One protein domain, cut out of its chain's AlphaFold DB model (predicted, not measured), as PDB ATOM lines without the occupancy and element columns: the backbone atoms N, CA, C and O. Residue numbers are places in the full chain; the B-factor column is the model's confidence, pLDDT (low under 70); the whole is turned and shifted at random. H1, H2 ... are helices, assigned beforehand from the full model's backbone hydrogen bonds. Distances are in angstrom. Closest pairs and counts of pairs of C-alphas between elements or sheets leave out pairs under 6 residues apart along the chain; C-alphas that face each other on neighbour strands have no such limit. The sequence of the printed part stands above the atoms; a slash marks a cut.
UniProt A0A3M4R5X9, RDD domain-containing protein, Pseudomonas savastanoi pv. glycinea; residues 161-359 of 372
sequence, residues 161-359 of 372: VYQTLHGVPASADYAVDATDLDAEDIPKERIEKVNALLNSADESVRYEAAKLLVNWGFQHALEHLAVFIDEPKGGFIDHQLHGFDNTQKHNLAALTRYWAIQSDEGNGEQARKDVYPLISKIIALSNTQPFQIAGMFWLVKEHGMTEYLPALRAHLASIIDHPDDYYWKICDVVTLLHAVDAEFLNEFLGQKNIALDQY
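AT A GLANCE: This is residues 161 to 359 of the 372 residues of the protein "RDD domain-containing protein" of Pseudomonas savastanoi pv. glycinea (UniProt A0A3M4R5X9). The chain winds to and fro into a solenoid-like slab of two layers of helices: H1, H3, H5, H7 and H9 follow one another along one layer, and H2, H4, H6, H8 and H10 along the other. The stack runs along the longest axis, with H2 toward one end and H10 toward the other, and long loops follow H1 and H4. The printed part has 199 residues with ten named helices, H1 to H10 in chain order, and no named strand; its class is all helix. It is compact, with a radius of gyration of the C-alphas of 18.2 A, yet elongated, spanning 59 by 38 by 30 A.

HOW THE PARTS SIT: H1, residues 161 to 166, touches H2, residues 188 to 197, closest at the C-alphas of Thr 164 and Arg 190, 6.4 A apart. H2 and H3, residues 203 to 215, form a helical hairpin at a steep tilt of 38 degrees, with the C-alphas of Val 194 and Ala 209 closest at 5.6 A. H3 touches H4, residues 221 to 230, the C-alphas of Ala 210 and Leu 225 being closest at 5.3 A. H4, H5, residues 247 to 264, and H6, residues 268 to 286, are an up and down bundle, each helix running against the one before. H3 and H5 are both hubs, touching four helices each; residues 211 to 215 of H3 touch H5, closest at the C-alphas of Asn 215 and Ala 254, 4.8 A. Residues 252 to 256 of H5 touch H7, residues 294 to 301, the C-alphas of Thr 256 and Met 296 being closest at 6.5 A. H6 touches H8, residues 306 to 319, the same way at a shallow tilt of 7 degrees; the C-alphas of Ser 280 and Ala 311 are closest at 6.4 A. H7 touches H9, residues 323 to 340, closest at the C-alphas of Ala 294 and Asp 332, 6.2 A. H9, with residues 334 to 338, touches H10, residues 342 to 351, in a helical hairpin, the C-alphas of Leu 337 and Leu 345 being closest at 6.2 A. H6 and H7 are apart. Every O i to N i+4 pair is within hydrogen-bond range in H1, H2, H3, H5 and H10, against 4 of 6 in H4, 13 of 15 in H6, 8 of 10 in H8, 12 of 14 in H9 and 1 of 4 in H7, where 4 of 5 O i to N i+3 pairs are.

IN THESE COORDINATES: H1 begins at C-alpha 161, (155.792, 343.635, 183.364), and H10 ends at C-alpha 351, (171.522, 323.398, 231.076). H5 measures 26.0 A from first to last C-alpha, H6 25.1 A, H9 22.3 A and H8 20.4 A. H6 has a kink of 44 degrees near residue 275, and H9 one of 46 degrees near residue 330.

THE WHOLE: The C-alphas of Glu 189 and Asn 353 are the farthest apart, at 59.1 A. The printed part has no cut. The links H1 to H2 and H4 to H5 are long, with 21 and 16 residues. The mean pLDDT of the printed part is 88.5; residues 175 to 176 and 233 to 245 are under 70.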
ATOM      1  N   VAL A 161     155.434 343.698 181.937       86.25
ATOM      2  CA  VAL A 161     155.792 343.635 183.364       86.25
ATOM      3  C   VAL A 161     156.342 342.261 183.736       86.25
ATOM      4  O   VAL A 161     157.398 342.179 184.360       86.25
ATOM      5  N   TYR A 162     155.668 341.182 183.327       83.81
ATOM      6  CA  TYR A 162     156.123 339.825 183.629       83.81
ATOM      7  C   TYR A 162     157.477 339.536 182.977       83.81
ATOM      8  O   TYR A 162     158.390 339.056 183.641       83.81
ATOM      9  N   GLN A 163     157.637 339.880 181.698       86.00
ATOM     10  CA  GLN A 163     158.903 339.681 180.985       86.00
ATOM     11  C   GLN A 163     160.038 340.522 181.584       86.00
ATOM     12  O   GLN A 163     161.162 340.044 181.708       86.00
ATOM     13  N   THR A 164     159.738 341.743 182.031       90.06
ATOM     14  CA  THR A 164     160.707 342.610 182.717       90.06
ATOM     15  C   THR A 164     161.210 341.974 184.017       90.06
ATOM     16  O   THR A 164     162.417 341.985 184.271       90.06
ATOM     17  N   LEU A 165     160.314 341.383 184.812       85.50
ATOM     18  CA  LEU A 165     160.642 340.802 186.118       85.50
ATOM     19  C   LEU A 165     161.211 339.377 186.044       85.50
ATOM     20  O   LEU A 165     162.067 339.029 186.845       85.50
ATOM     21  N   HIS A 166     160.775 338.561 185.083       85.06
ATOM     22  CA  HIS A 166     161.060 337.119 185.074       85.06
ATOM     23  C   HIS A 166     161.771 336.622 183.811       85.06
ATOM     24  O   HIS A 166     162.168 335.462 183.757       85.06
ATOM     25  N   GLY A 167     161.933 337.460 182.786       83.12
ATOM     26  CA  GLY A 167     162.575 337.055 181.539       83.12
ATOM     27  C   GLY A 167     164.059 336.722 181.721       83.12
ATOM     28  O   GLY A 167     164.793 337.458 182.383       83.12
ATOM     29  N   VAL A 168     164.512 335.646 181.084       83.50
ATOM     30  CA  VAL A 168     165.930 335.275 180.975       83.50
ATOM     31  C   VAL A 168     166.345 335.482 179.513       83.50
ATOM     32  O   VAL A 168     165.706 334.909 178.624       83.50
ATOM     33  N   PRO A 169     167.336 336.345 179.216       82.25
ATOM     34  CA  PRO A 169     167.843 336.521 177.858       82.25
ATOM     35  C   PRO A 169     168.390 335.207 177.294       82.25
ATOM     36  O   PRO A 169     169.009 334.431 178.009       82.25
ATOM     37  N   ALA A 170     168.237 334.982 175.986       79.81
ATOM     38  CA  ALA A 170     168.747 333.766 175.344       79.81
ATOM     39  C   ALA A 170     170.284 333.630 175.397       79.81
ATOM     40  O   ALA A 170     170.793 332.537 175.173       79.81
ATOM     41  N   SER A 171     171.014 334.724 175.655       79.94
ATOM     42  CA  SER A 171     172.466 334.712 175.871       79.94
ATOM     43  C   SER A 171     172.876 334.156 177.236       79.94
ATOM     44  O   SER A 171     174.017 333.732 177.374       79.94
ATOM     45  N   ALA A 172     171.965 334.134 178.212       79.69
ATOM     46  CA  ALA A 172     172.224 333.718 179.585       79.69
ATOM     47  C   ALA A 172     171.720 332.284 179.829       79.69
ATOM     48  O   ALA A 172     170.825 332.053 180.640       79.69
ATOM     49  N   ASP A 173     172.269 331.309 179.097       71.44
ATOM     50  CA  ASP A 173     171.885 329.890 179.205       71.44
ATOM     51  C   ASP A 173     172.312 329.221 180.529       71.44
ATOM     52  O   ASP A 173     171.866 328.113 180.835       71.44
ATOM     53  N   TYR A 174     173.126 329.916 181.329       72.12
ATOM     54  CA  TYR A 174     173.521 329.544 182.687       72.12
ATOM     55  C   TYR A 174     172.486 329.930 183.754       72.12
ATOM     56  O   TYR A 174     172.474 329.331 184.829       72.12
ATOM     57  N   ALA A 175     171.645 330.933 183.486       66.50
ATOM     58  CA  ALA A 175     170.733 331.493 184.473       66.50
ATOM     59  C   ALA A 175     169.444 330.666 184.549       66.50
ATOM     60  O   ALA A 175     168.756 330.461 183.545       66.50
ATOM     61  N   VAL A 176     169.097 330.199 185.751       68.81
ATOM     62  CA  VAL A 176     167.858 329.437 185.976       68.81
ATOM     63  C   VAL A 176     166.651 330.371 185.936       68.81
ATOM     64  O   VAL A 176     165.619 330.034 185.350       68.81
ATOM     65  N   ASP A 177     166.788 331.561 186.518       80.06
ATOM     66  CA  ASP A 177     165.798 332.625 186.438       80.06
ATOM     67  C   ASP A 177     166.445 334.022 186.373       80.06
ATOM     68  O   ASP A 177     167.665 334.180 186.339       80.06
ATOM     69  N   ALA A 178     165.616 335.068 186.309       84.69
ATOM     70  CA  ALA A 178     166.090 336.443 186.173       84.69
ATOM     71  C   ALA A 178     166.968 336.926 187.344       84.69
ATOM     72  O   ALA A 178     167.723 337.882 187.165       84.69
ATOM     73  N   THR A 179     166.878 336.308 188.523       85.50
ATOM     74  CA  THR A 179     167.716 336.648 189.681       85.50
ATOM     75  C   THR A 179     169.155 336.169 189.515       85.50
ATOM     76  O   THR A 179     170.042 336.738 190.149       85.50
ATOM     77  N   ASP A 180     169.391 335.203 188.621       78.25
ATOM     78  CA  ASP A 180     170.703 334.608 188.370       78.25
ATOM     79  C   ASP A 180     171.553 335.337 187.329       78.25
ATOM     80  O   ASP A 180     172.686 334.935 187.096       78.25
ATOM     81  N   LEU A 181     171.029 336.401 186.722       82.00
ATOM     82  CA  LEU A 181     171.717 337.122 185.655       82.00
ATOM     83  C   LEU A 181     172.946 337.887 186.158       82.00
ATOM     84  O   LEU A 181     172.870 338.614 187.153       82.00
ATOM     85  N   ASP A 182     174.033 337.789 185.399       81.81
ATOM     86  CA  ASP A 182     175.221 338.619 185.573       81.81
ATOM     87  C   ASP A 182     174.969 340.044 185.063       81.81
ATOM     88  O   ASP A 182     174.173 340.279 184.149       81.81
ATOM     89  N   ALA A 183     175.689 341.022 185.621       86.38
ATOM     90  CA  ALA A 183     175.522 342.442 185.293       86.38
ATOM     91  C   ALA A 183     175.673 342.753 183.790       86.38
ATOM     92  O   ALA A 183     175.037 343.678 183.279       86.38
ATOM     93  N   GLU A 184     176.492 341.979 183.076       85.50
ATOM     94  CA  GLU A 184     176.739 342.127 181.637       85.50
ATOM     95  C   GLU A 184     175.523 341.729 180.780       85.50
ATOM     96  O   GLU A 184     175.300 342.311 179.716       85.50
ATOM     97  N   ASP A 185     174.697 340.799 181.270       87.88
ATOM     98  CA  ASP A 185     173.502 340.283 180.592       87.88
ATOM     99  C   ASP A 185     172.224 341.069 180.932       87.88
ATOM    100  O   ASP A 185     171.131 340.735 180.462       87.88
ATOM    101  N   ILE A 186     172.331 342.134 181.734       90.06
ATOM    102  CA  ILE A 186     171.192 342.951 182.160       90.06
ATOM    103  C   ILE A 186     171.218 344.300 181.419       90.06
ATOM    104  O   ILE A 186     171.988 345.201 181.762       90.06
ATOM    105  N   PRO A 187     170.335 344.516 180.421       92.19
ATOM    106  CA  PRO A 187     170.279 345.788 179.711       92.19
ATOM    107  C   PRO A 187     169.919 346.950 180.643       92.19
ATOM    108  O   PRO A 187     168.997 346.841 181.453       92.19
ATOM    109  N   LYS A 188     170.557 348.114 180.452       93.56
ATOM    110  CA  LYS A 188     170.243 349.344 181.209       93.56
ATOM    111  C   LYS A 188     168.757 349.710 181.166       93.56
ATOM    112  O   LYS A 188     168.178 350.032 182.195       93.56
ATOM    113  N   GLU A 189     168.124 349.568 180.000       94.62
ATOM    114  CA  GLU A 189     166.682 349.802 179.838       94.62
ATOM    115  C   GLU A 189     165.848 348.880 180.745       94.62
ATOM    116  O   GLU A 189     164.842 349.300 181.316       94.62
ATOM    117  N   ARG A 190     166.272 347.621 180.933       95.12
ATOM    118  CA  ARG A 190     165.584 346.683 181.826       95.12
ATOM    119  C   ARG A 190     165.689 347.142 183.278       95.12
ATOM    120  O   ARG A 190     164.680 347.131 183.975       95.12
ATOM    121  N   ILE A 191     166.865 347.592 183.713       94.56
ATOM    122  CA  ILE A 191     167.071 348.134 185.066       94.56
ATOM    123  C   ILE A 191     166.156 349.342 185.301       94.56
ATOM    124  O   ILE A 191     165.496 349.422 186.335       94.56
ATOM    125  N   GLU A 192     166.060 350.264 184.341       96.00
ATOM    126  CA  GLU A 192     165.167 351.429 184.428       96.00
ATOM    127  C   GLU A 192     163.692 351.015 184.542       96.00
ATOM    128  O   GLU A 192     162.963 351.537 185.390       96.00
ATOM    129  N   LYS A 193     163.259 350.022 183.752       96.19
ATOM    130  CA  LYS A 193     161.898 349.472 183.835       96.19
ATOM    131  C   LYS A 193     161.623 348.824 185.189       96.19
ATOM    132  O   LYS A 193     160.584 349.107 185.779       96.19
ATOM    133  N   VAL A 194     162.537 348.005 185.716       97.25
ATOM    134  CA  VAL A 194     162.369 347.385 187.043       97.25
ATOM    135  C   VAL A 194     162.320 348.454 188.142       97.25
ATOM    136  O   VAL A 194     161.457 348.387 189.014       97.25
ATOM    137  N   ASN A 195     163.151 349.499 188.065       97.19
ATOM    138  CA  ASN A 195     163.086 350.629 188.998       97.19
ATOM    139  C   ASN A 195     161.731 351.351 188.957       97.19
ATOM    140  O   ASN A 195     161.184 351.695 190.003       97.19
ATOM    141  N   ALA A 196     161.141 351.541 187.774       96.12
ATOM    142  CA  ALA A 196     159.806 352.129 187.665       96.12
ATOM    143  C   ALA A 196     158.729 351.270 188.361       96.12
ATOM    144  O   ALA A 196     157.783 351.814 188.942       96.12
ATOM    145  N   LEU A 197     158.888 349.941 188.365       96.25
ATOM    146  CA  LEU A 197     157.956 349.001 189.003       96.25
ATOM    147  C   LEU A 197     157.971 349.058 190.539       96.25
ATOM    148  O   LEU A 197     156.981 348.654 191.152       96.25
ATOM    149  N   LEU A 198     159.002 349.637 191.168       95.75
ATOM    150  CA  LEU A 198     159.029 349.885 192.618       95.75
ATOM    151  C   LEU A 198     157.878 350.793 193.087       95.75
ATOM    152  O   LEU A 198     157.446 350.702 194.234       95.75
ATOM    153  N   ASN A 199     157.331 351.617 192.186       93.81
ATOM    154  CA  ASN A 199     156.195 352.510 192.442       93.81
ATOM    155  C   ASN A 199     154.858 351.970 191.902       93.81
ATOM    156  O   ASN A 199     153.874 352.707 191.816       93.81
ATOM    157  N   SER A 200     154.800 350.694 191.511       92.00
ATOM    158  CA  SER A 200     153.573 350.062 191.023       92.00
ATOM    159  C   SER A 200     152.452 350.143 192.062       92.00
ATOM    160  O   SER A 200     152.687 349.968 193.255       92.00
ATOM    161  N   ALA A 201     151.205 350.332 191.623       86.69
ATOM    162  CA  ALA A 201     150.040 350.215 192.507       86.69
ATOM    163  C   ALA A 201     149.880 348.785 193.062       86.69
ATOM    164  O   ALA A 201     149.335 348.587 194.148       86.69
ATOM    165  N   ASP A 202     150.394 347.794 192.333       86.56
ATOM    166  CA  ASP A 202     150.320 346.386 192.688       86.56
ATOM    167  C   ASP A 202     151.472 345.969 193.609       86.56
ATOM    168  O   ASP A 202     152.645 346.101 193.262       86.56
ATOM    169  N   GLU A 203     151.121 345.463 194.789       86.25
ATOM    170  CA  GLU A 203     152.075 345.125 195.844       86.25
ATOM    171  C   GLU A 203     153.004 343.966 195.481       86.25
ATOM    172  O   GLU A 203     154.199 344.054 195.752       86.25
ATOM    173  N   SER A 204     152.497 342.929 194.810       84.06
ATOM    174  CA  SER A 204     153.319 341.799 194.363       84.06
ATOM    175  C   SER A 204     154.353 342.244 193.331       84.06
ATOM    176  O   SER A 204     155.500 341.818 193.386       84.06
ATOM    177  N   VAL A 205     153.979 343.158 192.428       87.44
ATOM    178  CA  VAL A 205     154.922 343.743 191.458       87.44
ATOM    179  C   VAL A 205     156.012 344.553 192.161       87.44
ATOM    180  O   VAL A 205     157.177 344.436 191.787       87.44
ATOM    181  N   ARG A 206     155.661 345.344 193.185       93.06
ATOM    182  CA  ARG A 206     156.656 346.089 193.976       93.06
ATOM    183  C   ARG A 206     157.628 345.149 194.690       93.06
ATOM    184  O   ARG A 206     158.827 345.405 194.672       93.06
ATOM    185  N   TYR A 207     157.113 344.073 195.287       92.12
ATOM    186  CA  TYR A 207     157.925 343.064 195.965       92.12
ATOM    187  C   TYR A 207     158.908 342.384 195.005       92.12
ATOM    188  O   TYR A 207     160.110 342.374 195.263       92.12
ATOM    189  N   GLU A 208     158.416 341.875 193.873       90.44
ATOM    190  CA  GLU A 208     159.252 341.200 192.874       90.44
ATOM    191  C   GLU A 208     160.314 342.142 192.291       90.44
ATOM    192  O   GLU A 208     161.470 341.748 192.161       90.44
ATOM    193  N   ALA A 209     159.963 343.405 192.017       95.25
ATOM    194  CA  ALA A 209     160.920 344.410 191.553       95.25
ATOM    195  C   ALA A 209     162.019 344.694 192.591       95.25
ATOM    196  O   ALA A 209     163.201 344.716 192.242       95.25
ATOM    197  N   ALA A 210     161.647 344.872 193.863       97.62
ATOM    198  CA  ALA A 210     162.601 345.108 194.947       97.62
ATOM    199  C   ALA A 210     163.536 343.907 195.143       97.62
ATOM    200  O   ALA A 210     164.755 344.067 195.146       97.62
ATOM    201  N   LYS A 211     162.977 342.694 195.230       96.25
ATOM    202  CA  LYS A 211     163.739 341.446 195.368       96.25
ATOM    203  C   LYS A 211     164.703 341.241 194.196       96.25
ATOM    204  O   LYS A 211     165.845 340.844 194.420       96.25
ATOM    205  N   LEU A 212     164.271 341.508 192.962       96.56
ATOM    206  CA  LEU A 212     165.103 341.351 191.768       96.56
ATOM    207  C   LEU A 212     166.282 342.332 191.760       96.56
ATOM    208  O   LEU A 212     167.418 341.913 191.569       96.56
ATOM    209  N   LEU A 213     166.037 343.617 192.035       97.88
ATOM    210  CA  LEU A 213     167.104 344.623 192.097       97.88
ATOM    211  C   LEU A 213     168.110 344.336 193.220       97.88
ATOM    212  O   LEU A 213     169.308 344.519 193.019       97.88
ATOM    213  N   VAL A 214     167.653 343.842 194.375       97.88
ATOM    214  CA  VAL A 214     168.557 343.403 195.451       97.88
ATOM    215  C   VAL A 214     169.412 342.214 194.993       97.88
ATOM    216  O   VAL A 214     170.622 342.238 195.196       97.88
ATOM    217  N   ASN A 215     168.835 341.218 194.306       94.44
ATOM    218  CA  ASN A 215     169.604 340.096 193.741       94.44
ATOM    219  C   ASN A 215     170.645 340.533 192.702       94.44
ATOM    220  O   ASN A 215     171.679 339.884 192.580       94.44
ATOM    221  N   TRP A 216     170.399 341.632 191.988       95.12
ATOM    222  CA  TRP A 216     171.354 342.236 191.055       95.12
ATOM    223  C   TRP A 216     172.355 343.196 191.720       95.12
ATOM    224  O   TRP A 216     173.124 343.850 191.023       95.12
ATOM    225  N   GLY A 217     172.358 343.312 193.052       95.12
ATOM    226  CA  GLY A 217     173.362 344.096 193.776       95.12
ATOM    227  C   GLY A 217     173.045 345.587 193.937       95.12
ATOM    228  O   GLY A 217     173.925 346.341 194.347       95.12
ATOM    229  N   PHE A 218     171.820 346.049 193.656       96.44
ATOM    230  CA  PHE A 218     171.467 347.471 193.767       96.44
ATOM    231  C   PHE A 218     171.128 347.890 195.206       96.44
ATOM    232  O   PHE A 218     170.075 347.538 195.739       96.44
ATOM    233  N   GLN A 219     171.984 348.722 195.810       97.38
ATOM    234  CA  GLN A 219     171.863 349.156 197.211       97.38
ATOM    235  C   GLN A 219     170.545 349.875 197.521       97.38
ATOM    236  O   GLN A 219     169.915 349.600 198.541       97.38
ATOM    237  N   HIS A 220     170.093 350.782 196.649       96.75
ATOM    238  CA  HIS A 220     168.873 351.560 196.889       96.75
ATOM    239  C   HIS A 220     167.616 350.684 196.948       96.75
ATOM    240  O   HIS A 220     166.636 351.069 197.567       96.75
ATOM    241  N   ALA A 221     167.627 349.482 196.365       97.56
ATOM    242  CA  ALA A 221     166.483 348.576 196.428       97.56
ATOM    243  C   ALA A 221     166.296 347.924 197.812       97.56
ATOM    244  O   ALA A 221     165.209 347.415 198.101       97.56
ATOM    245  N   LEU A 222     167.309 347.971 198.688       98.00
ATOM    246  CA  LEU A 222     167.221 347.429 200.046       98.00
ATOM    247  C   LEU A 222     166.122 348.108 200.867       98.00
ATOM    248  O   LEU A 222     165.403 347.421 201.587       98.00
ATOM    249  N   GLU A 223     165.941 349.426 200.729       96.69
ATOM    250  CA  GLU A 223     164.894 350.159 201.459       96.69
ATOM    251  C   GLU A 223     163.487 349.729 201.021       96.69
ATOM    252  O   GLU A 223     162.569 349.646 201.835       96.69
ATOM    253  N   HIS A 224     163.329 349.368 199.745       96.69
ATOM    254  CA  HIS A 224     162.072 348.859 199.210       96.69
ATOM    255  C   HIS A 224     161.793 347.427 199.670       96.69
ATOM    256  O   HIS A 224     160.656 347.111 200.020       96.69
ATOM    257  N   LEU A 225     162.815 346.563 199.702       96.31
ATOM    258  CA  LEU A 225     162.672 345.199 200.216       96.31
ATOM    259  C   LEU A 225     162.406 345.196 201.731       96.31
ATOM    260  O   LEU A 225     161.615 344.382 202.210       96.31
ATOM    261  N   ALA A 226     163.005 346.137 202.469       96.06
ATOM    262  CA  ALA A 226     162.830 346.290 203.911       96.06
ATOM    263  C   ALA A 226     161.359 346.444 204.315       96.06
ATOM    264  O   ALA A 226     160.941 345.817 205.281       96.06
ATOM    265  N   VAL A 227     160.543 347.161 203.532       93.69
ATOM    266  CA  VAL A 227     159.093 347.313 203.784       93.69
ATOM    267  C   VAL A 227     158.386 345.954 203.905       93.69
ATOM    268  O   VAL A 227     157.549 345.764 204.785       93.69
ATOM    269  N   PHE A 228     158.751 344.982 203.064       91.12
ATOM    270  CA  PHE A 228     158.150 343.640 203.051       91.12
ATOM    271  C   PHE A 228     158.700 342.709 204.138       91.12
ATOM    272  O   PHE A 228     158.046 341.737 204.519       91.12
ATOM    273  N   ILE A 229     159.902 342.990 204.639       92.00
ATOM    274  CA  ILE A 229     160.475 342.306 205.805       92.00
ATOM    275  C   ILE A 229     159.880 342.898 207.091       92.00
ATOM    276  O   ILE A 229     159.671 342.183 208.076       92.00
ATOM    277  N   ASP A 230     159.586 344.199 207.083       88.38
ATOM    278  CA  ASP A 230     159.098 344.930 208.240       88.38
ATOM    279  C   ASP A 230     157.643 344.634 208.571       88.38
ATOM    280  O   ASP A 230     157.319 344.412 209.742       88.38
ATOM    281  N   GLU A 231     156.809 344.570 207.540       83.25
ATOM    282  CA  GLU A 231     155.409 344.178 207.612       83.25
ATOM    283  C   GLU A 231     155.214 342.888 206.806       83.25
ATOM    284  O   GLU A 231     154.743 342.940 205.666       83.25
ATOM    285  N   PRO A 232     155.594 341.717 207.358       72.94
ATOM    286  CA  PRO A 232     155.543 340.463 206.623       72.94
ATOM    287  C   PRO A 232     154.091 340.107 206.298       72.94
ATOM    288  O   PRO A 232     153.348 339.571 207.124       72.94
ATOM    289  N   LYS A 233     153.683 340.410 205.068       66.69
ATOM    290  CA  LYS A 233     152.451 339.915 204.463       66.69
ATOM    291  C   LYS A 233     152.803 338.593 203.810       66.69
ATOM    292  O   LYS A 233     153.607 338.558 202.887       66.69
ATOM    293  N   GLY A 234     152.293 337.501 204.363       60.84
ATOM    294  CA  GLY A 234     152.641 336.196 203.833       60.84
ATOM    295  C   GLY A 234     152.038 335.938 202.449       60.84
ATOM    296  O   GLY A 234     151.034 336.554 202.084       60.84
ATOM    297  N   GLY A 235     152.618 334.996 201.707       62.12
ATOM    298  CA  GLY A 235     152.036 334.441 200.478       62.12
ATOM    299  C   GLY A 235     152.491 335.099 199.174       62.12
ATOM    300  O   GLY A 235     151.797 334.987 198.163       62.12
ATOM    301  N   PHE A 236     153.637 335.790 199.170       60.19
ATOM    302  CA  PHE A 236     154.270 336.204 197.911       60.19
ATOM    303  C   PHE A 236     154.957 335.025 197.221       60.19
ATOM    304  O   PHE A 236     154.914 334.921 195.996       60.19
ATOM    305  N   ILE A 237     155.570 334.128 198.003       55.75
ATOM    306  CA  ILE A 237     156.247 332.935 197.495       55.75
ATOM    307  C   ILE A 237     155.871 331.728 198.352       55.75
ATOM    308  O   ILE A 237     156.515 331.428 199.355       55.75
ATOM    309  N   ASP A 238     154.841 330.999 197.936       48.75
ATOM    310  CA  ASP A 238     154.432 329.773 198.618       48.75
ATOM    311  C   ASP A 238     155.391 328.614 198.310       48.75
ATOM    312  O   ASP A 238     155.733 328.332 197.157       48.75
ATOM    313  N   HIS A 239     155.786 327.871 199.344       40.75
ATOM    314  CA  HIS A 239     156.503 326.616 199.189       40.75
ATOM    315  C   HIS A 239     155.584 325.594 198.514       40.75
ATOM    316  O   HIS A 239     154.663 325.048 199.125       40.75
ATOM    317  N   GLN A 240     155.900 325.271 197.260       36.91
ATOM    318  CA  GLN A 240     155.052 324.479 196.360       36.91
ATOM    319  C   GLN A 240     154.707 323.059 196.877       36.91
ATOM    320  O   GLN A 240     153.718 322.468 196.453       36.91
ATOM    321  N   LEU A 241     155.491 322.518 197.823       31.30
ATOM    322  CA  LEU A 241     155.344 321.176 198.410       31.30
ATOM    323  C   LEU A 241     154.670 321.159 199.794       31.30
ATOM    324  O   LEU A 241     153.944 320.211 200.099       31.30
ATOM    325  N   HIS A 242     154.897 322.185 200.624       36.69
ATOM    326  CA  HIS A 242     154.491 322.193 202.037       36.69
ATOM    327  C   HIS A 242     153.413 323.238 202.372       36.69
ATOM    328  O   HIS A 242     152.835 323.178 203.454       36.69
ATOM    329  N   GLY A 243     153.091 324.152 201.445       42.00
ATOM    330  CA  GLY A 243     152.041 325.165 201.626       42.00
ATOM    331  C   GLY A 243     152.373 326.234 202.672       42.00
ATOM    332  O   GLY A 243     151.483 326.954 203.116       42.00
ATOM    333  N   PHE A 244     153.638 326.307 203.082       55.47
ATOM    334  CA  PHE A 244     154.165 327.342 203.957       55.47
ATOM    335  C   PHE A 244     154.823 328.439 203.131       55.47
ATOM    336  O   PHE A 244     155.351 328.176 202.056       55.47
ATOM    337  N   ASP A 245     154.807 329.659 203.637       68.88
ATOM    338  CA  ASP A 245     155.359 330.806 202.933       68.88
ATOM    339  C   ASP A 245     156.898 330.854 203.023       68.88
ATOM    340  O   ASP A 245     157.471 330.945 204.110       68.88
ATOM    341  N   ASN A 246     157.560 330.823 201.865       73.44
ATOM    342  CA  ASN A 246     159.011 330.920 201.705       73.44
ATOM    343  C   ASN A 246     159.494 332.351 201.429       73.44
ATOM    344  O   ASN A 246     160.697 332.547 201.242       73.44
ATOM    345  N   THR A 247     158.617 333.358 201.419       84.12
ATOM    346  CA  THR A 247     158.967 334.763 201.128       84.12
ATOM    347  C   THR A 247     160.224 335.207 201.883       84.12
ATOM    348  O   THR A 247     161.152 335.754 201.289       84.12
ATOM    349  N   GLN A 248     160.327 334.891 203.178       87.75
ATOM    350  CA  GLN A 248     161.489 335.278 203.984       87.75
ATOM    351  C   GLN A 248     162.767 334.485 203.653       87.75
ATOM    352  O   GLN A 248     163.855 335.055 203.722       87.75
ATOM    353  N   LYS A 249     162.660 333.217 203.218       86.75
ATOM    354  CA  LYS A 249     163.800 332.438 202.685       86.75
ATOM    355  C   LYS A 249     164.361 333.112 201.427       86.75
ATOM    356  O   LYS A 249     165.572 333.271 201.309       86.75
ATOM    357  N   HIS A 250     163.496 333.562 200.516       85.19
ATOM    358  CA  HIS A 250     163.928 334.262 199.301       85.19
ATOM    359  C   HIS A 250     164.469 335.667 199.582       85.19
ATOM    360  O   HIS A 250     165.445 336.072 198.956       85.19
ATOM    361  N   ASN A 251     163.900 336.391 200.551       93.19
ATOM    362  CA  ASN A 251     164.458 337.670 201.000       93.19
ATOM    363  C   ASN A 251     165.877 337.481 201.553       93.19
ATOM    364  O   ASN A 251     166.780 338.240 201.217       93.19
ATOM    365  N   LEU A 252     166.086 336.438 202.362       93.75
ATOM    366  CA  LEU A 252     167.395 336.101 202.914       93.75
ATOM    367  C   LEU A 252     168.413 335.766 201.818       93.75
ATOM    368  O   LEU A 252     169.538 336.262 201.861       93.75
ATOM    369  N   ALA A 253     168.017 334.962 200.827       89.31
ATOM    370  CA  ALA A 253     168.850 334.650 199.668       89.31
ATOM    371  C   ALA A 253     169.225 335.917 198.878       89.31
ATOM    372  O   ALA A 253     170.402 336.120 198.589       89.31
ATOM    373  N   ALA A 254     168.263 336.813 198.628       93.94
ATOM    374  CA  ALA A 254     168.507 338.077 197.932       93.94
ATOM    375  C   ALA A 254     169.523 338.962 198.668       93.94
ATOM    376  O   ALA A 254     170.462 339.464 198.056       93.94
ATOM    377  N   LEU A 255     169.384 339.118 199.988       97.88
ATOM    378  CA  LEU A 255     170.318 339.897 200.815       97.88
ATOM    379  C   LEU A 255     171.723 339.284 200.838       97.88
ATOM    380  O   LEU A 255     172.725 339.995 200.811       97.88
ATOM    381  N   THR A 256     171.790 337.955 200.866       94.69
ATOM    382  CA  THR A 256     173.046 337.201 200.856       94.69
ATOM    383  C   THR A 256     173.765 337.370 199.512       94.69
ATOM    384  O   THR A 256     174.970 337.615 199.485       94.69
ATOM    385  N   ARG A 257     173.016 337.333 198.402       91.94
ATOM    386  CA  ARG A 257     173.522 337.592 197.047       91.94
ATOM    387  C   ARG A 257     173.964 339.042 196.855       91.94
ATOM    388  O   ARG A 257     175.053 339.266 196.340       91.94
ATOM    389  N   TYR A 258     173.172 340.010 197.321       97.12
ATOM    390  CA  TYR A 258     173.549 341.428 197.327       97.12
ATOM    391  C   TYR A 258     174.912 341.634 197.992       97.12
ATOM    392  O   TYR A 258     175.784 342.296 197.433       97.12
ATOM    393  N   TRP A 259     175.105 341.038 199.175       97.50
ATOM    394  CA  TRP A 259     176.376 341.136 199.880       97.50
ATOM    395  C   TRP A 259     177.524 340.504 199.088       97.50
ATOM    396  O   TRP A 259     178.584 341.116 199.004       97.50
ATOM    397  N   ALA A 260     177.318 339.325 198.492       92.25
ATOM    398  CA  ALA A 260     178.341 338.649 197.695       92.25
ATOM    399  C   ALA A 260     178.789 339.511 196.501       92.25
ATOM    400  O   ALA A 260     179.976 339.798 196.378       92.25
ATOM    401  N   ILE A 261     177.836 340.028 195.714       92.06
ATOM    402  CA  ILE A 261     178.112 340.917 194.571       92.06
ATOM    403  C   ILE A 261     178.890 342.154 195.026       92.06
ATOM    404  O   ILE A 261     179.947 342.468 194.487       92.06
ATOM    405  N   GLN A 262     178.407 342.840 196.064       95.75
ATOM    406  CA  GLN A 262     179.080 344.035 196.569       95.75
ATOM    407  C   GLN A 262     180.452 343.725 197.178       95.75
ATOM    408  O   GLN A 262     181.348 344.564 197.133       95.75
ATOM    409  N   SER A 263     180.646 342.537 197.749       95.25
ATOM    410  CA  SER A 263     181.947 342.091 198.246       95.25
ATOM    411  C   SER A 263     182.942 341.882 197.106       95.25
ATOM    412  O   SER A 263     184.079 342.343 197.222       95.25
ATOM    413  N   ASP A 264     182.513 341.267 196.004       93.19
ATOM    414  CA  ASP A 264     183.337 341.061 194.807       93.19
ATOM    415  C   ASP A 264     183.719 342.394 194.139       93.19
ATOM    416  O   ASP A 264     184.834 342.550 193.636       93.19
ATOM    417  N   GLU A 265     182.844 343.400 194.223       93.62
ATOM    418  CA  GLU A 265     183.109 344.779 193.781       93.62
ATOM    419  C   GLU A 265     183.988 345.595 194.755       93.62
ATOM    420  O   GLU A 265     184.355 346.735 194.460       93.62
ATOM    421  N   GLY A 266     184.357 345.038 195.915       95.94
ATOM    422  CA  GLY A 266     185.203 345.694 196.921       95.94
ATOM    423  C   GLY A 266     184.455 346.530 197.971       95.94
ATOM    424  O   GLY A 266     185.090 347.174 198.806       95.94
ATOM    425  N   ASN A 267     183.121 346.490 197.988       96.25
ATOM    426  CA  ASN A 267     182.241 347.218 198.913       96.25
ATOM    427  C   ASN A 267     181.725 346.350 200.085       96.25
ATOM    428  O   ASN A 267     180.785 346.732 200.789       96.25
ATOM    429  N   GLY A 268     182.333 345.184 200.328       96.00
ATOM    430  CA  GLY A 268     181.821 344.155 201.244       96.00
ATOM    431  C   GLY A 268     181.579 344.609 202.692       96.00
ATOM    432  O   GLY A 268     180.620 344.157 203.316       96.00
ATOM    433  N   GLU A 269     182.392 345.525 203.236       96.81
ATOM    434  CA  GLU A 269     182.175 346.065 204.591       96.81
ATOM    435  C   GLU A 269     180.922 346.941 204.686       96.81
ATOM    436  O   GLU A 269     180.199 346.880 205.684       96.81
ATOM    437  N   GLN A 270     180.664 347.767 203.669       97.12
ATOM    438  CA  GLN A 270     179.467 348.598 203.639       97.12
ATOM    439  C   GLN A 270     178.235 347.722 203.414       97.12
ATOM    440  O   GLN A 270     177.282 347.813 204.182       97.12
ATOM    441  N   ALA A 271     178.301 346.790 202.461       97.50
ATOM    442  CA  ALA A 271     177.209 345.859 202.204       97.50
ATOM    443  C   ALA A 271     176.862 345.011 203.438       97.50
ATOM    444  O   ALA A 271     175.687 344.791 203.717       97.50
ATOM    445  N   ARG A 272     177.865 344.588 204.225       97.81
ATOM    446  CA  ARG A 272     177.664 343.862 205.491       97.81
ATOM    447  C   ARG A 272     176.854 344.689 206.492       97.81
ATOM    448  O   ARG A 272     175.939 344.156 207.112       97.81
ATOM    449  N   LYS A 273     177.138 345.994 206.608       97.94
ATOM    450  CA  LYS A 273     176.356 346.926 207.445       97.94
ATOM    451  C   LYS A 273     174.936 347.116 206.916       97.94
ATOM    452  O   LYS A 273     174.008 347.175 207.719       97.94
ATOM    453  N   ASP A 274     174.774 347.185 205.597       97.50
ATOM    454  CA  ASP A 274     173.477 347.401 204.955       97.50
ATOM    455  C   ASP A 274     172.522 346.214 205.172       97.50
ATOM    456  O   ASP A 274     171.347 346.409 205.488       97.50
ATOM    457  N   VAL A 275     173.016 344.974 205.051       98.06
ATOM    458  CA  VAL A 275     172.175 343.765 205.179       98.06
ATOM    459  C   VAL A 275     171.949 343.322 206.623       98.06
ATOM    460  O   VAL A 275     170.944 342.668 206.904       98.06
ATOM    461  N   TYR A 276     172.838 343.699 207.549       98.19
ATOM    462  CA  TYR A 276     172.769 343.322 208.964       98.19
ATOM    463  C   TYR A 276     171.391 343.497 209.627       98.19
ATOM    464  O   TYR A 276     170.884 342.518 210.194       98.19
ATOM    465  N   PRO A 277     170.745 344.680 209.576       97.81
ATOM    466  CA  PRO A 277     169.447 344.867 210.222       97.81
ATOM    467  C   PRO A 277     168.352 343.985 209.606       97.81
ATOM    468  O   PRO A 277     167.505 343.459 210.331       97.81
ATOM    469  N   LEU A 278     168.391 343.772 208.288       98.06
ATOM    470  CA  LEU A 278     167.385 343.000 207.556       98.06
ATOM    471  C   LEU A 278     167.527 341.497 207.816       98.06
ATOM    472  O   LEU A 278     166.547 340.837 208.169       98.06
ATOM    473  N   ILE A 279     168.747 340.959 207.728       97.94
ATOM    474  CA  ILE A 279     169.022 339.543 208.012       97.94
ATOM    475  C   ILE A 279     168.703 339.224 209.476       97.94
ATOM    476  O   ILE A 279     168.034 338.229 209.752       97.94
ATOM    477  N   SER A 280     169.085 340.095 210.416       97.81
ATOM    478  CA  SER A 280     168.771 339.913 211.842       97.81
ATOM    479  C   SER A 280     167.263 339.817 212.097       97.81
ATOM    480  O   SER A 280     166.812 338.994 212.898       97.81
ATOM    481  N   LYS A 281     166.465 340.615 211.378       96.56
ATOM    482  CA  LYS A 281     165.004 340.563 211.457       96.56
ATOM    483  C   LYS A 281     164.442 339.263 210.884       96.56
ATOM    484  O   LYS A 281     163.578 338.654 211.514       96.56
ATOM    485  N   ILE A 282     164.962 338.793 209.751       96.00
ATOM    486  CA  ILE A 282     164.558 337.506 209.164       96.00
ATOM    487  C   ILE A 282     164.893 336.336 210.101       96.00
ATOM    488  O   ILE A 282     164.050 335.456 210.290       96.00
ATOM    489  N   ILE A 283     166.065 336.337 210.749       96.62
ATOM    490  CA  ILE A 283     166.420 335.318 211.755       96.62
ATOM    491  C   ILE A 283     165.350 335.275 212.854       96.62
ATOM    492  O   ILE A 283     164.831 334.197 213.150       96.62
ATOM    493  N   ALA A 284     164.960 336.437 213.389       95.56
ATOM    494  CA  ALA A 284     163.929 336.538 214.420       95.56
ATOM    495  C   ALA A 284     162.547 336.061 213.939       95.56
ATOM    496  O   ALA A 284     161.863 335.343 214.670       95.56
ATOM    497  N   LEU A 285     162.137 336.394 212.707       92.50
ATOM    498  CA  LEU A 285     160.895 335.876 212.110       92.50
ATOM    499  C   LEU A 285     160.906 334.343 212.045       92.50
ATOM    500  O   LEU A 285     159.900 333.688 212.332       92.50
ATOM    501  N   SER A 286     162.068 333.761 211.753       91.06
ATOM    502  CA  SER A 286     162.235 332.317 211.658       91.06
ATOM    503  C   SER A 286     162.027 331.594 213.003       91.06
ATOM    504  O   SER A 286     161.773 330.392 213.010       91.06
ATOM    505  N   ASN A 287     162.059 332.290 214.146       90.94
ATOM    506  CA  ASN A 287     161.764 331.691 215.458       90.94
ATOM    507  C   ASN A 287     160.336 331.135 215.547       90.94
ATOM    508  O   ASN A 287     160.073 330.268 216.369       90.94
ATOM    509  N   THR A 288     159.415 331.661 214.735       83.69
ATOM    510  CA  THR A 288     157.985 331.310 214.786       83.69
ATOM    511  C   THR A 288     157.428 330.868 213.437       83.69
ATOM    512  O   THR A 288     156.385 330.219 213.387       83.69
ATOM    513  N   GLN A 289     158.111 331.201 212.339       83.31
ATOM    514  CA  GLN A 289     157.651 330.909 210.988       83.31
ATOM    515  C   GLN A 289     158.362 329.683 210.377       83.31
ATOM    516  O   GLN A 289     159.564 329.483 210.590       83.31
ATOM    517  N   PRO A 290     157.638 328.876 209.581       72.00
ATOM    518  CA  PRO A 290     158.108 327.600 209.030       72.00
ATOM    519  C   PRO A 290     158.993 327.761 207.776       72.00
ATOM    520  O   PRO A 290     158.708 327.182 206.731       72.00
ATOM    521  N   PHE A 291     160.082 328.530 207.876       79.56
ATOM    522  CA  PHE A 291     161.109 328.637 206.830       79.56
ATOM    523  C   PHE A 291     162.521 328.422 207.396       79.56
ATOM    524  O   PHE A 291     162.773 328.635 208.586       79.56
ATOM    525  N   GLN A 292     163.448 327.990 206.540       80.31
ATOM    526  CA  GLN A 292     164.844 327.707 206.895       80.31
ATOM    527  C   GLN A 292     165.748 328.926 206.683       80.31
ATOM    528  O   GLN A 292     165.529 329.717 205.766       80.31
ATOM    529  N   ILE A 293     166.790 329.040 207.512       89.62
ATOM    530  CA  ILE A 293     167.786 330.123 207.445       89.62
ATOM    531  C   ILE A 293     169.215 329.627 207.174       89.62
ATOM    532  O   ILE A 293     170.127 330.442 207.092       89.62
ATOM    533  N   ALA A 294     169.425 328.317 206.997       86.81
ATOM    534  CA  ALA A 294     170.756 327.724 206.828       86.81
ATOM    535  C   ALA A 294     171.554 328.321 205.652       86.81
ATOM    536  O   ALA A 294     172.777 328.418 205.723       86.81
ATOM    537  N   GLY A 295     170.869 328.812 204.611       81.00
ATOM    538  CA  GLY A 295     171.491 329.434 203.438       81.00
ATOM    539  C   GLY A 295     172.338 330.680 203.727       81.00
ATOM    540  O   GLY A 295     173.149 331.053 202.889       81.00
ATOM    541  N   MET A 296     172.208 331.310 204.900       92.19
ATOM    542  CA  MET A 296     173.078 332.426 205.309       92.19
ATOM    543  C   MET A 296     174.286 331.982 206.148       92.19
ATOM    544  O   MET A 296     175.191 332.776 206.383       92.19
ATOM    545  N   PHE A 297     174.331 330.743 206.646       93.81
ATOM    546  CA  PHE A 297     175.286 330.326 207.685       93.81
ATOM    547  C   PHE A 297     176.749 330.406 207.255       93.81
ATOM    548  O   PHE A 297     177.618 330.665 208.092       93.81
ATOM    549  N   TRP A 298     177.018 330.266 205.960       90.50
ATOM    550  CA  TRP A 298     178.346 330.466 205.387       90.50
ATOM    551  C   TRP A 298     178.869 331.899 205.602       90.50
ATOM    552  O   TRP A 298     180.061 332.072 205.834       90.50
ATOM    553  N   LEU A 299     178.002 332.919 205.683       94.12
ATOM    554  CA  LEU A 299     178.410 334.288 206.036       94.12
ATOM    555  C   LEU A 299     179.061 334.346 207.427       94.12
ATOM    556  O   LEU A 299     180.041 335.055 207.652       94.12
ATOM    557  N   VAL A 300     178.542 333.574 208.382       97.19
ATOM    558  CA  VAL A 300     179.089 333.517 209.746       97.19
ATOM    559  C   VAL A 300     180.325 332.628 209.781       97.19
ATOM    560  O   VAL A 300     181.356 333.041 210.310       97.19
ATOM    561  N   LYS A 301     180.223 331.423 209.212       93.81
ATOM    562  CA  LYS A 301     181.265 330.389 209.269       93.81
ATOM    563  C   LYS A 301     182.511 330.757 208.464       93.81
ATOM    564  O   LYS A 301     183.618 330.554 208.950       93.81
ATOM    565  N   GLU A 302     182.340 331.280 207.255       93.38
ATOM    566  CA  GLU A 302     183.428 331.505 206.295       93.38
ATOM    567  C   GLU A 302     183.858 332.976 206.244       93.38
ATOM    568  O   GLU A 302     185.049 333.260 206.136       93.38
ATOM    569  N   HIS A 303     182.920 333.917 206.412       94.12
ATOM    570  CA  HIS A 303     183.201 335.361 206.366       94.12
ATOM    571  C   HIS A 303     183.228 336.056 207.734       94.12
ATOM    572  O   HIS A 303     183.370 337.282 207.816       94.12
ATOM    573  N   GLY A 304     183.120 335.294 208.826       95.06
ATOM    574  CA  GLY A 304     183.274 335.817 210.182       95.06
ATOM    575  C   GLY A 304     182.239 336.883 210.545       95.06
ATOM    576  O   GLY A 304     182.564 337.838 211.258       95.06
ATOM    577  N   MET A 305     181.005 336.762 210.043       96.88
ATOM    578  CA  MET A 305     179.878 337.633 210.404       96.88
ATOM    579  C   MET A 305     179.311 337.337 211.800       96.88
ATOM    580  O   MET A 305     178.145 336.985 211.971       96.88
ATOM    581  N   THR A 306     180.161 337.441 212.822       96.31
ATOM    582  CA  THR A 306     179.846 337.064 214.208       96.31
ATOM    583  C   THR A 306     178.823 337.977 214.892       96.31
ATOM    584  O   THR A 306     178.255 337.599 215.915       96.31
ATOM    585  N   GLU A 307     178.501 339.136 214.321       97.62
ATOM    586  CA  GLU A 307     177.429 340.020 214.789       97.62
ATOM    587  C   GLU A 307     176.032 339.381 214.721       97.62
ATOM    588  O   GLU A 307     175.118 339.848 215.406       97.62
ATOM    589  N   TYR A 308     175.860 338.296 213.954       98.12
ATOM    590  CA  TYR A 308     174.625 337.506 213.937       98.12
ATOM    591  C   TYR A 308     174.537 336.475 215.068       98.12
ATOM    592  O   TYR A 308     173.443 335.971 215.330       98.12
ATOM    593  N   LEU A 309     175.638 336.164 215.771       97.88
ATOM    594  CA  LEU A 309     175.635 335.152 216.837       97.88
ATOM    595  C   LEU A 309     174.563 335.415 217.904       97.88
ATOM    596  O   LEU A 309     173.835 334.479 218.222       97.88
ATOM    597  N   PRO A 310     174.357 336.645 218.419       98.06
ATOM    598  CA  PRO A 310     173.288 336.897 219.385       98.06
ATOM    599  C   PRO A 310     171.894 336.507 218.867       98.06
ATOM    600  O   PRO A 310     171.115 335.899 219.600       98.06
ATOM    601  N   ALA A 311     171.592 336.801 217.597       97.94
ATOM    602  CA  ALA A 311     170.316 336.447 216.978       97.94
ATOM    603  C   ALA A 311     170.181 334.929 216.775       97.94
ATOM    604  O   ALA A 311     169.120 334.369 217.038       97.94
ATOM    605  N   LEU A 312     171.259 334.246 216.380       98.12
ATOM    606  CA  LEU A 312     171.283 332.791 216.193       98.12
ATOM    607  C   LEU A 312     171.161 332.023 217.518       98.12
ATOM    608  O   LEU A 312     170.450 331.021 217.586       98.12
ATOM    609  N   ARG A 313     171.780 332.523 218.594       98.31
ATOM    610  CA  ARG A 313     171.605 331.998 219.960       98.31
ATOM    611  C   ARG A 313     170.149 332.117 220.410       98.31
ATOM    612  O   ARG A 313     169.574 331.150 220.906       98.31
ATOM    613  N   ALA A 314     169.535 333.285 220.199       97.69
ATOM    614  CA  ALA A 314     168.120 333.504 220.498       97.69
ATOM    615  C   ALA A 314     167.202 332.627 219.628       97.69
ATOM    616  O   ALA A 314     166.176 332.141 220.110       97.69
ATOM    617  N   HIS A 315     167.585 332.393 218.370       97.25
ATOM    618  CA  HIS A 315     166.873 331.495 217.470       97.25
ATOM    619  C   HIS A 315     166.868 330.064 218.006       97.25
ATOM    620  O   HIS A 315     165.785 329.524 218.228       97.25
ATOM    621  N   LEU A 316     168.041 329.496 218.326       97.38
ATOM    622  CA  LEU A 316     168.144 328.166 218.937       97.38
ATOM    623  C   LEU A 316     167.300 328.075 220.212       97.38
ATOM    624  O   LEU A 316     166.514 327.140 220.366       97.38
ATOM    625  N   ALA A 317     167.413 329.071 221.093       97.31
ATOM    626  CA  ALA A 317     166.654 329.109 222.337       97.31
ATOM    627  C   ALA A 317     165.132 329.107 222.130       97.31
ATOM    628  O   ALA A 317     164.414 328.579 222.973       97.31
ATOM    629  N   SER A 318     164.651 329.656 221.013       96.19
ATOM    630  CA  SER A 318     163.222 329.719 220.694       96.19
ATOM    631  C   SER A 318     162.665 328.405 220.136       96.19
ATOM    632  O   SER A 318     161.479 328.140 220.300       96.19
ATOM    633  N   ILE A 319     163.493 327.594 219.469       92.06
ATOM    634  CA  ILE A 319     163.027 326.403 218.737       92.06
ATOM    635  C   ILE A 319     163.392 325.075 219.409       92.06
ATOM    636  O   ILE A 319     162.745 324.068 219.134       92.06
ATOM    637  N   ILE A 320     164.396 325.052 220.296       93.00
ATOM    638  CA  ILE A 320     164.957 323.815 220.873       93.00
ATOM    639  C   ILE A 320     163.939 322.975 221.660       93.00
ATOM    640  O   ILE A 320     164.070 321.756 221.724       93.00
ATOM    641  N   ASP A 321     162.917 323.616 222.232       88.88
ATOM    642  CA  ASP A 321     161.868 322.955 223.018       88.88
ATOM    643  C   ASP A 321     160.728 322.387 222.141       88.88
ATOM    644  O   ASP A 321     159.805 321.755 222.654       88.88
ATOM    645  N   HIS A 322     160.806 322.567 220.815       85.88
ATOM    646  CA  HIS A 322     159.813 322.123 219.831       85.88
ATOM    647  C   HIS A 322     160.445 321.276 218.703       85.88
ATOM    648  O   HIS A 322     160.339 321.620 217.522       85.88
ATOM    649  N   PRO A 323     161.121 320.155 219.024       79.00
ATOM    650  CA  PRO A 323     161.837 319.360 218.030       79.00
ATOM    651  C   PRO A 323     160.927 318.702 216.989       79.00
ATOM    652  O   PRO A 323     161.360 318.536 215.855       79.00
ATOM    653  N   ASP A 324     159.673 318.385 217.322       74.25
ATOM    654  CA  ASP A 324     158.721 317.806 216.362       74.25
ATOM    655  C   ASP A 324     158.391 318.769 215.206       74.25
ATOM    656  O   ASP A 324     158.157 318.331 214.081       74.25
ATOM    657  N   ASP A 325     158.420 320.078 215.475       71.19
ATOM    658  CA  ASP A 325     158.106 321.123 214.497       71.19
ATOM    659  C   ASP A 325     159.366 321.659 213.796       71.19
ATOM    660  O   ASP A 325     159.313 322.063 212.631       71.19
ATOM    661  N   TYR A 326     160.513 321.665 214.488       78.38
ATOM    662  CA  TYR A 326     161.717 322.383 214.050       78.38
ATOM    663  C   TYR A 326     162.994 321.542 213.989       78.38
ATOM    664  O   TYR A 326     164.073 322.125 213.888       78.38
ATOM    665  N   TYR A 327     162.904 320.208 214.002       78.25
ATOM    666  CA  TYR A 327     164.060 319.296 214.035       78.25
ATOM    667  C   TYR A 327     165.226 319.742 213.140       78.25
ATOM    668  O   TYR A 327     166.334 319.962 213.618       78.25
ATOM    669  N   TRP A 328     164.966 319.956 211.847       78.62
ATOM    670  CA  TRP A 328     166.006 320.333 210.888       78.62
ATOM    671  C   TRP A 328     166.617 321.706 211.174       78.62
ATOM    672  O   TRP A 328     167.832 321.850 211.126       78.62
ATOM    673  N   LYS A 329     165.804 322.689 211.579       84.56
ATOM    674  CA  LYS A 329     166.305 324.016 211.963       84.56
ATOM    675  C   LYS A 329     167.198 323.948 213.200       84.56
ATOM    676  O   LYS A 329     168.192 324.665 213.275       84.56
ATOM    677  N   ILE A 330     166.849 323.090 214.160       85.75
ATOM    678  CA  ILE A 330     167.676 322.842 215.344       85.75
ATOM    679  C   ILE A 330     169.015 322.254 214.903       85.75
ATOM    680  O   ILE A 330     170.052 322.794 215.277       85.75
ATOM    681  N   CYS A 331     169.000 321.202 214.078       86.00
ATOM    682  CA  CYS A 331     170.220 320.573 213.578       86.00
ATOM    683  C   CYS A 331     171.128 321.564 212.842       86.00
ATOM    684  O   CYS A 331     172.331 321.609 213.112       86.00
ATOM    685  N   ASP A 332     170.563 322.392 211.963       88.56
ATOM    686  CA  ASP A 332     171.314 323.395 211.210       88.56
ATOM    687  C   ASP A 332     172.029 324.367 212.163       88.56
ATOM    688  O   ASP A 332     173.238 324.592 212.059       88.56
ATOM    689  N   VAL A 333     171.295 324.947 213.120       94.25
ATOM    690  CA  VAL A 333     171.827 325.977 214.029       94.25
ATOM    691  C   VAL A 333     172.810 325.379 215.033       94.25
ATOM    692  O   VAL A 333     173.830 326.001 215.322       94.25
ATOM    693  N   VAL A 334     172.549 324.169 215.539       94.19
ATOM    694  CA  VAL A 334     173.484 323.428 216.402       94.19
ATOM    695  C   VAL A 334     174.786 323.160 215.656       94.19
ATOM    696  O   VAL A 334     175.860 323.395 216.207       94.19
ATOM    697  N   THR A 335     174.707 322.733 214.396       93.81
ATOM    698  CA  THR A 335     175.888 322.467 213.565       93.81
ATOM    699  C   THR A 335     176.699 323.742 213.331       93.81
ATOM    700  O   THR A 335     177.925 323.723 213.471       93.81
ATOM    701  N   LEU A 336     176.039 324.874 213.053       94.81
ATOM    702  CA  LEU A 336     176.716 326.167 212.945       94.81
ATOM    703  C   LEU A 336     177.376 326.570 214.270       94.81
ATOM    704  O   LEU A 336     178.578 326.827 214.290       94.81
ATOM    705  N   LEU A 337     176.622 326.625 215.372       97.19
ATOM    706  CA  LEU A 337     177.136 327.083 216.668       97.19
ATOM    707  C   LEU A 337     178.233 326.161 217.204       97.19
ATOM    708  O   LEU A 337     179.163 326.640 217.837       97.19
ATOM    709  N   HIS A 338     178.203 324.869 216.893       96.31
ATOM    710  CA  HIS A 338     179.308 323.970 217.216       96.31
ATOM    711  C   HIS A 338     180.607 324.387 216.508       96.31
ATOM    712  O   HIS A 338     181.683 324.296 217.095       96.31
ATOM    713  N   ALA A 339     180.518 324.878 215.268       94.62
ATOM    714  CA  ALA A 339     181.677 325.316 214.498       94.62
ATOM    715  C   ALA A 339     182.220 326.691 214.929       94.62
ATOM    716  O   ALA A 339     183.430 326.900 214.861       94.62
ATOM    717  N   VAL A 340     181.357 327.626 215.347       96.38
ATOM    718  CA  VAL A 340     181.755 329.035 215.571       96.38
ATOM    719  C   VAL A 340     181.587 329.541 217.008       96.38
ATOM    720  O   VAL A 340     182.070 330.624 217.324       96.38
ATOM    721  N   ASP A 341     180.903 328.794 217.879       96.94
ATOM    722  CA  ASP A 341     180.478 329.242 219.213       96.94
ATOM    723  C   ASP A 341     180.224 328.066 220.185       96.94
ATOM    724  O   ASP A 341     179.201 327.970 220.873       96.94
ATOM    725  N   ALA A 342     181.162 327.113 220.204       96.38
ATOM    726  CA  ALA A 342     181.016 325.850 220.927       96.38
ATOM    727  C   ALA A 342     180.868 326.025 222.449       96.38
ATOM    728  O   ALA A 342     180.233 325.197 223.100       96.38
ATOM    729  N   GLU A 343     181.449 327.081 223.025       97.19
ATOM    730  CA  GLU A 343     181.342 327.382 224.458       97.19
ATOM    731  C   GLU A 343     179.885 327.638 224.857       97.19
ATOM    732  O   GLU A 343     179.352 326.919 225.705       97.19
ATOM    733  N   PHE A 344     179.210 328.574 224.174       97.75
ATOM    734  CA  PHE A 344     177.787 328.848 224.388       97.75
ATOM    735  C   PHE A 344     176.937 327.595 224.164       97.75
ATOM    736  O   PHE A 344     176.069 327.284 224.978       97.75
ATOM    737  N   LEU A 345     177.179 326.870 223.066       97.75
ATOM    738  CA  LEU A 345     176.372 325.705 222.712       97.75
ATOM    739  C   LEU A 345     176.444 324.617 223.791       97.75
ATOM    740  O   LEU A 345     175.410 324.094 224.207       97.75
ATOM    741  N   ASN A 346     177.651 324.289 224.257       96.75
ATOM    742  CA  ASN A 346     177.849 323.256 225.271       96.75
ATOM    743  C   ASN A 346     177.222 323.654 226.613       96.75
ATOM    744  O   ASN A 346     176.593 322.816 227.263       96.75
ATOM    745  N   GLU A 347     177.345 324.923 227.014       97.88
ATOM    746  CA  GLU A 347     176.679 325.433 228.214       97.88
ATOM    747  C   GLU A 347     175.150 325.346 228.081       97.88
ATOM    748  O   GLU A 347     174.476 324.800 228.958       97.88
ATOM    749  N   PHE A 348     174.599 325.819 226.961       97.88
ATOM    750  CA  PHE A 348     173.161 325.866 226.705       97.88
ATOM    751  C   PHE A 348     172.517 324.471 226.665       97.88
ATOM    752  O   PHE A 348     171.496 324.233 227.319       97.88
ATOM    753  N   LEU A 349     173.117 323.526 225.933       95.44
ATOM    754  CA  LEU A 349     172.627 322.147 225.868       95.44
ATOM    755  C   LEU A 349     172.785 321.429 227.214       95.44
ATOM    756  O   LEU A 349     171.878 320.701 227.625       95.44
ATOM    757  N   GLY A 350     173.879 321.690 227.939       95.69
ATOM    758  CA  GLY A 350     174.108 321.168 229.286       95.69
ATOM    759  C   GLY A 350     173.026 321.604 230.278       95.69
ATOM    760  O   GLY A 350     172.494 320.770 231.009       95.69
ATOM    761  N   GLN A 351     172.624 322.879 230.251       96.75
ATOM    762  CA  GLN A 351     171.522 323.398 231.076       96.75
ATOM    763  C   GLN A 351     170.178 322.721 230.765       96.75
ATOM    764  O   GLN A 351     169.359 322.535 231.666       96.75
ATOM    765  N   LYS A 352     169.949 322.329 229.506       93.56
ATOM    766  CA  LYS A 352     168.737 321.620 229.063       93.56
ATOM    767  C   LYS A 352     168.842 320.093 229.150       93.56
ATOM    768  O   LYS A 352     167.866 319.413 228.846       93.56
ATOM    769  N   ASN A 353     169.982 319.554 229.594       94.06
ATOM    770  CA  ASN A 353     170.272 318.117 229.628       94.06
ATOM    771  C   ASN A 353     170.065 317.432 228.257       94.06
ATOM    772  O   ASN A 353     169.526 316.327 228.174       94.06
ATOM    773  N   ILE A 354     170.468 318.115 227.183       92.50
ATOM    774  CA  ILE A 354     170.417 317.629 225.799       92.50
ATOM    775  C   ILE A 354     171.827 317.206 225.385       92.50
ATOM    776  O   ILE A 354     172.791 317.940 225.606       92.50
ATOM    777  N   ALA A 355     171.959 316.031 224.777       89.75
ATOM    778  CA  ALA A 355     173.238 315.560 224.261       89.75
ATOM    779  C   ALA A 355     173.540 316.197 222.892       89.75
ATOM    780  O   ALA A 355     172.651 316.329 222.053       89.75
ATOM    781  N   LEU A 356     174.789 316.613 222.657       87.19
ATOM    782  CA  LEU A 356     175.194 317.300 221.420       87.19
ATOM    783  C   LEU A 356     174.965 316.443 220.161       87.19
ATOM    784  O   LEU A 356     174.519 316.947 219.133       87.19
ATOM    785  N   ASP A 357     175.240 315.144 220.250       86.31
ATOM    786  CA  ASP A 357     175.081 314.162 219.170       86.31
ATOM    787  C   ASP A 357     173.625 313.960 218.726       86.31
ATOM    788  O   ASP A 357     173.391 313.469 217.625       86.31
ATOM    789  N   GLN A 358     172.651 314.388 219.534       85.25
ATOM    790  CA  GLN A 358     171.236 314.361 219.168       85.25
ATOM    791  C   GLN A 358     170.925 315.243 217.949       85.25
ATOM    792  O   GLN A 358     170.030 314.908 217.176       85.25
ATOM    793  N   TYR A 359     171.642 316.359 217.786       86.75
ATOM    794  CA  TYR A 359     171.365 317.358 216.745       86.75
ATOM    795  C   TYR A 359     172.584 317.710 215.881       86.75
ATOM    796  O   TYR A 359     172.452 318.445 214.904       86.75
TER     797      TYR A 359